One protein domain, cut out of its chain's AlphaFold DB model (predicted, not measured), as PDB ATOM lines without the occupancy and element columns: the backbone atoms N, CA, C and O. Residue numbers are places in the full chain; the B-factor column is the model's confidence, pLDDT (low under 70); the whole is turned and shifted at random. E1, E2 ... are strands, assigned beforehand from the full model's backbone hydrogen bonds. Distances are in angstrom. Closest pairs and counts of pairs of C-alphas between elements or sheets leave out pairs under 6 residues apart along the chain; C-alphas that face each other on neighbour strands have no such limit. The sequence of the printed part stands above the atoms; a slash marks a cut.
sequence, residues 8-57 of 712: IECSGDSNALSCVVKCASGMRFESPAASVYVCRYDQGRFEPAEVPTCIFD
ATOM      1  N   ILE A   8     180.982 159.669 187.406       87.81
ATOM      2  CA  ILE A   8     181.386 160.740 188.325       87.81
ATOM      3  C   ILE A   8     180.169 161.159 189.157       87.81
ATOM      4  O   ILE A   8     179.110 161.444 188.603       87.81
ATOM      5  N   GLU A   9     180.323 161.221 190.475       86.56
ATOM      6  CA  GLU A   9     179.313 161.704 191.422       86.56
ATOM      7  C   GLU A   9     179.880 162.938 192.142       86.56
ATOM      8  O   GLU A   9     180.809 162.814 192.936       86.56
ATOM      9  N   CYS A  10     179.364 164.134 191.834       87.50
ATOM     10  CA  CYS A  10     179.849 165.399 192.400       87.50
ATOM     11  C   CYS A  10     178.815 166.082 193.304       87.50
ATOM     12  O   CYS A  10     177.621 166.079 193.009       87.50
ATOM     13  N   SER A  11     179.297 166.751 194.349       84.62
ATOM     14  CA  SER A  11     178.555 167.671 195.211       84.62
ATOM     15  C   SER A  11     179.397 168.926 195.464       84.62
ATOM     16  O   SER A  11     180.623 168.862 195.515       84.62
ATOM     17  N   GLY A  12     178.770 170.094 195.579       87.12
ATOM     18  CA  GLY A  12     179.498 171.356 195.718       87.12
ATOM     19  C   GLY A  12     178.690 172.435 196.421       87.12
ATOM     20  O   GLY A  12     177.468 172.334 196.535       87.12
ATOM     21  N   ASP A  13     179.401 173.457 196.882       84.62
ATOM     22  CA  ASP A  13     178.863 174.652 197.529       84.62
ATOM     23  C   ASP A  13     179.242 175.918 196.730       84.62
ATOM     24  O   ASP A  13     179.506 175.846 195.526       84.62
ATOM     25  N   SER A  14     179.228 177.095 197.365       81.50
ATOM     26  CA  SER A  14     179.589 178.367 196.725       81.50
ATOM     27  C   SER A  14     181.083 178.521 196.414       81.50
ATOM     28  O   SER A  14     181.444 179.430 195.672       81.50
ATOM     29  N   ASN A  15     181.943 177.678 196.990       78.94
ATOM     30  CA  ASN A  15     183.394 177.860 197.014       78.94
ATOM     31  C   ASN A  15     184.145 176.687 196.356       78.94
ATOM     32  O   ASN A  15     185.236 176.890 195.819       78.94
ATOM     33  N   ALA A  16     183.588 175.469 196.390       82.62
ATOM     34  CA  ALA A  16     184.214 174.291 195.798       82.62
ATOM     35  C   ALA A  16     183.223 173.238 195.269       82.62
ATOM     36  O   ALA A  16     182.097 173.096 195.745       82.62
ATOM     37  N   LEU A  17     183.704 172.432 194.319       81.75
ATOM     38  CA  LEU A  17     183.046 171.254 193.761       81.75
ATOM     39  C   LEU A  17     183.873 170.000 194.075       81.75
ATOM     40  O   LEU A  17     185.005 169.870 193.617       81.75
ATOM     41  N   SER A  18     183.302 169.072 194.838       89.00
ATOM     42  CA  SER A  18     183.919 167.810 195.261       89.00
ATOM     43  C   SER A  18     183.325 166.635 194.482       89.00
ATOM     44  O   SER A  18     182.111 166.467 194.450       89.00
ATOM     45  N   CYS A  19     184.158 165.809 193.855       88.62
ATOM     46  CA  CYS A  19     183.742 164.724 192.964       88.62
ATOM     47  C   CYS A  19     184.353 163.378 193.364       88.62
ATOM     48  O   CYS A  19     185.545 163.289 193.647       88.62
ATOM     49  N   VAL A  20     183.555 162.314 193.320       91.50
ATOM     50  CA  VAL A  20     183.984 160.920 193.498       91.50
ATOM     51  C   VAL A  20     183.864 160.194 192.159       91.50
ATOM     52  O   VAL A  20     182.866 160.345 191.452       91.50
ATOM     53  N   VAL A  21     184.875 159.404 191.802       91.44
ATOM     54  CA  VAL A  21     184.949 158.658 190.534       91.44
ATOM     55  C   VAL A  21     184.742 157.158 190.763       91.44
ATOM     56  O   VAL A  21     185.175 156.620 191.782       91.44
ATOM     57  N   LYS A  22     184.056 156.473 189.839       91.50
ATOM     58  CA  LYS A  22     183.757 155.029 189.894       91.50
ATOM     59  C   LYS A  22     183.782 154.401 188.496       91.50
ATOM     60  O   LYS A  22     183.128 154.904 187.581       91.50
ATOM     61  N   CYS A  23     184.473 153.275 188.339       88.69
ATOM     62  CA  CYS A  23     184.396 152.466 187.119       88.69
ATOM     63  C   CYS A  23     183.106 151.628 187.058       88.69
ATOM     64  O   CYS A  23     182.460 151.384 188.080       88.69
ATOM     65  N   ALA A  24     182.718 151.214 185.850       82.25
ATOM     66  CA  ALA A  24     181.596 150.303 185.636       82.25
ATOM     67  C   ALA A  24     181.958 148.857 186.029       82.25
ATOM     68  O   ALA A  24     183.133 148.499 186.118       82.25
ATOM     69  N   SER A  25     180.952 148.009 186.253       81.00
ATOM     70  CA  SER A  25     181.155 146.584 186.544       81.00
ATOM     71  C   SER A  25     181.947 145.894 185.425       81.00
ATOM     72  O   SER A  25     181.590 146.015 184.258       81.00
ATOM     73  N   GLY A  26     183.013 145.171 185.784       76.12
ATOM     74  CA  GLY A  26     183.943 144.553 184.825       76.12
ATOM     75  C   GLY A  26     185.108 145.450 184.384       76.12
ATOM     76  O   GLY A  26     185.933 145.019 183.584       76.12
ATOM     77  N   MET A  27     185.204 146.675 184.914       85.69
ATOM     78  CA  MET A  27     186.341 147.576 184.717       85.69
ATOM     79  C   MET A  27     187.002 147.910 186.058       85.69
ATOM     80  O   MET A  27     186.325 148.041 187.081       85.69
ATOM     81  N   ARG A  28     188.315 148.133 186.042       87.44
ATOM     82  CA  ARG A  28     189.088 148.628 187.189       87.44
ATOM     83  C   ARG A  28     189.808 149.923 186.849       87.44
ATOM     84  O   ARG A  28     189.964 150.265 185.679       87.44
ATOM     85  N   PHE A  29     190.269 150.632 187.872       90.56
ATOM     86  CA  PHE A  29     191.162 151.764 187.657       90.56
ATOM     87  C   PHE A  29     192.547 151.285 187.188       90.56
ATOM     88  O   PHE A  29     193.059 150.260 187.649       90.56
ATOM     89  N   GLU A  30     193.149 152.051 186.284       88.56
ATOM     90  CA  GLU A  30     194.526 151.884 185.814       88.56
ATOM     91  C   GLU A  30     195.550 152.200 186.919       88.56
ATOM     92  O   GLU A  30     196.536 151.483 187.083       88.56
ATOM     93  N   SER A  31     195.269 153.222 187.734       85.00
ATOM     94  CA  SER A  31     196.055 153.640 188.901       85.00
ATOM     95  C   SER A  31     195.136 153.991 190.093       85.00
ATOM     96  O   SER A  31     193.921 154.106 189.914       85.00
ATOM     97  N   PRO A  32     195.647 154.107 191.336       89.25
ATOM     98  CA  PRO A  32     194.803 154.343 192.509       89.25
ATOM     99  C   PRO A  32     194.010 155.658 192.429       89.25
ATOM    100  O   PRO A  32     194.589 156.740 192.366       89.25
ATOM    101  N   ALA A  33     192.679 155.572 192.488       89.75
ATOM    102  CA  ALA A  33     191.809 156.745 192.540       89.75
ATOM    103  C   ALA A  33     191.867 157.440 193.907       89.75
ATOM    104  O   ALA A  33     191.840 156.783 194.951       89.75
ATOM    105  N   ALA A  34     191.860 158.775 193.908       89.69
ATOM    106  CA  ALA A  34     191.624 159.533 195.131       89.69
ATOM    107  C   ALA A  34     190.181 159.331 195.624       89.69
ATOM    108  O   ALA A  34     189.246 159.189 194.832       89.69
ATOM    109  N   SER A  35     189.985 159.358 196.944       89.31
ATOM    110  CA  SER A  35     188.656 159.223 197.561       89.31
ATOM    111  C   SER A  35     187.715 160.383 197.219       89.31
ATOM    112  O   SER A  35     186.498 160.201 197.221       89.31
ATOM    113  N   VAL A  36     188.270 161.561 196.921       89.62
ATOM    114  CA  VAL A  36     187.555 162.738 196.427       89.62
ATOM    115  C   VAL A  36     188.510 163.646 195.646       89.62
ATOM    116  O   VAL A  36     189.676 163.794 196.007       89.62
ATOM    117  N   TYR A  37     187.992 164.268 194.592       90.06
ATOM    118  CA  TYR A  37     188.647 165.279 193.767       90.06
ATOM    119  C   TYR A  37     187.966 166.622 194.002       90.06
ATOM    120  O   TYR A  37     186.776 166.753 193.720       90.06
ATOM    121  N   VAL A  38     188.686 167.625 194.503       88.88
ATOM    122  CA  VAL A  38     188.101 168.924 194.877       88.88
ATOM    123  C   VAL A  38     188.597 170.018 193.941       88.88
ATOM    124  O   VAL A  38     189.787 170.307 193.902       88.88
ATOM    125  N   CYS A  39     187.688 170.651 193.203       83.62
ATOM    126  CA  CYS A  39     187.957 171.883 192.470       83.62
ATOM    127  C   CYS A  39     187.466 173.069 193.291       83.62
ATOM    128  O   CYS A  39     186.257 173.260 193.433       83.62
ATOM    129  N   ARG A  40     188.387 173.866 193.836       82.12
ATOM    130  CA  ARG A  40     188.031 175.168 194.411       82.12
ATOM    131  C   ARG A  40     187.916 176.195 193.290       82.12
ATOM    132  O   ARG A  40     188.763 176.229 192.397       82.12
ATOM    133  N   TYR A  41     186.873 177.021 193.309       75.12
ATOM    134  CA  TYR A  41     186.583 177.914 192.180       75.12
ATOM    135  C   TYR A  41     187.600 179.057 192.022       75.12
ATOM    136  O   TYR A  41     187.771 179.559 190.916       75.12
ATOM    137  N   ASP A  42     188.315 179.421 193.090       66.38
ATOM    138  CA  ASP A  42     189.451 180.354 193.074       66.38
ATOM    139  C   ASP A  42     190.718 179.757 192.430       66.38
ATOM    140  O   ASP A  42     191.540 180.490 191.884       66.38
ATOM    141  N   GLN A  43     190.871 178.429 192.464       71.69
ATOM    142  CA  GLN A  43     192.018 177.700 191.910       71.69
ATOM    143  C   GLN A  43     191.759 177.126 190.507       71.69
ATOM    144  O   GLN A  43     192.706 176.824 189.783       71.69
ATOM    145  N   GLY A  44     190.491 176.944 190.117       70.00
ATOM    146  CA  GLY A  44     190.069 176.551 188.765       70.00
ATOM    147  C   GLY A  44     190.442 175.127 188.321       70.00
ATOM    148  O   GLY A  44     190.142 174.740 187.190       70.00
ATOM    149  N   ARG A  45     191.074 174.333 189.192       72.50
ATOM    150  CA  ARG A  45     191.566 172.973 188.918       72.50
ATOM    151  C   ARG A  45     191.142 172.003 190.016       72.50
ATOM    152  O   ARG A  45     191.012 172.400 191.170       72.50
ATOM    153  N   PHE A  46     190.957 170.736 189.656       79.94
ATOM    154  CA  PHE A  46     190.733 169.666 190.628       79.94
ATOM    155  C   PHE A  46     192.052 169.252 191.284       79.94
ATOM    156  O   PHE A  46     193.046 169.039 190.591       79.94
ATOM    157  N   GLU A  47     192.040 169.105 192.606       77.56
ATOM    158  CA  GLU A  47     193.136 168.534 193.386       77.56
ATOM    159  C   GLU A  47     192.645 167.265 194.123       77.56
ATOM    160  O   GLU A  47     191.554 167.290 194.707       77.56
ATOM    161  N   PRO A  48     193.400 166.145 194.092       83.12
ATOM    162  CA  PRO A  48     194.658 165.952 193.358       83.12
ATOM    163  C   PRO A  48     194.459 165.984 191.832       83.12
ATOM    164  O   PRO A  48     193.394 165.643 191.329       83.12
ATOM    165  N   ALA A  49     195.481 166.424 191.095       76.62
ATOM    166  CA  ALA A  49     195.377 166.635 189.646       76.62
ATOM    167  C   ALA A  49     195.399 165.329 188.824       76.62
ATOM    168  O   ALA A  49     194.951 165.315 187.679       76.62
ATOM    169  N   GLU A  50     195.915 164.239 189.397       80.94
ATOM    170  CA  GLU A  50     196.013 162.931 188.745       80.94
ATOM    171  C   GLU A  50     194.691 162.157 188.863       80.94
ATOM    172  O   GLU A  50     194.304 161.684 189.937       80.94
ATOM    173  N   VAL A  51     193.987 162.033 187.737       87.12
ATOM    174  CA  VAL A  51     192.723 161.295 187.620       87.12
ATOM    175  C   VAL A  51     192.988 159.994 186.847       87.12
ATOM    176  O   VAL A  51     193.430 160.072 185.700       87.12
ATOM    177  N   PRO A  52     192.750 158.804 187.431       88.00
ATOM    178  CA  PRO A  52     193.001 157.524 186.765       88.00
ATOM    179  C   PRO A  52     191.982 157.249 185.658       88.00
ATOM    180  O   PRO A  52     190.853 157.735 185.720       88.00
ATOM    181  N   THR A  53     192.322 156.387 184.699       88.44
ATOM    182  CA  THR A  53     191.348 155.869 183.725       88.44
ATOM    183  C   THR A  53     190.725 154.550 184.197       88.44
ATOM    184  O   THR A  53     191.297 153.826 185.015       88.44
ATOM    185  N   CYS A  54     189.533 154.231 183.695       89.25
ATOM    186  CA  CYS A  54     188.942 152.899 183.775       89.25
ATOM    187  C   CYS A  54     189.385 152.048 182.585       89.25
ATOM    188  O   CYS A  54     189.177 152.445 181.436       89.25
ATOM    189  N   ILE A  55     189.896 150.855 182.876       83.06
ATOM    190  CA  ILE A  55     190.321 149.838 181.910       83.06
ATOM    191  C   ILE A  55     189.603 148.510 182.179       83.06
ATOM    192  O   ILE A  55     189.204 148.224 183.310       83.06
ATOM    193  N   PHE A  56     189.430 147.694 181.141       79.88
ATOM    194  CA  PHE A  56     188.990 146.304 181.286       79.88
ATOM    195  C   PHE A  56     190.168 145.425 181.724       79.88
ATOM    196  O   PHE A  56     191.313 145.710 181.364       79.88
ATOM    197  N   ASP A  57     189.905 144.353 182.476       66.81
ATOM    198  CA  ASP A  57     190.944 143.363 182.770       66.81
ATOM    199  C   ASP A  57     191.349 142.614 181.492       66.81
ATOM    200  O   ASP A  57     190.513 142.083 180.761       66.81
TER     201      ASP A  57
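This is residues 8 to 57 of the 712 residues of the protein "hemocytin-like" of Diaphorina citri (UniProt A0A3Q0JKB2). The model is a narrow rod with two small antiparallel sheets, one after the other along its length: a ladder of three strands, E1, E2 and E4, and at one end a short pair, E3 and E5. The chain folds back between them, and the long link of residues 41 to 53 runs beside E4 and on to E5. The printed part has 50 residues with no named helix and five named strands, E1 to E5 along the chain, with the larger sheet in the order E1, E2, E4. The class is all strand, though under half of the residues, 22 of 50, are in named strands. The whole is loose, with a radius of gyration of the C-alphas of 12.2 A and spans of 39 by 17 by 13 A.

E1, residues 8 to 12, and E2, residues 16 to 22, form a hairpin, antiparallel at 161 degrees; N 11 and O 18 are 2.8 A apart, within hydrogen-bond range. E3, residues 27 to 29, is only just apart from E2, closest 8.4 A. E4, residues 37 to 40, is the antiparallel neighbour of the inner strand E2 at 163 degrees, with N 17 and O 39 at 2.8 A. Residues 38 to 39 of E4 also pair, antiparallel, with residues 46 to 47. E5, residues 54 to 56, is antiparallel to E3 at 134 degrees, with N 28 and O 55 at 2.9 A.

E1 begins at C-alpha 8 (181.386, 160.740, 188.325) and is 13.1 A long. E2, the longest strand, measures 20.2 A, E3 7.0 A, E4 9.9 A and E5 7.0 A. E5 ends at C-alpha 56 (188.990, 146.304, 181.286).

The C-alphas farthest apart, of Ser 14 and Asp 57, are 39.4 A apart. The printed part has no cut, and the link from E4 to E5 is long. Mean pLDDT of the printed part is 83.8; residues 42 and 57 are under 70.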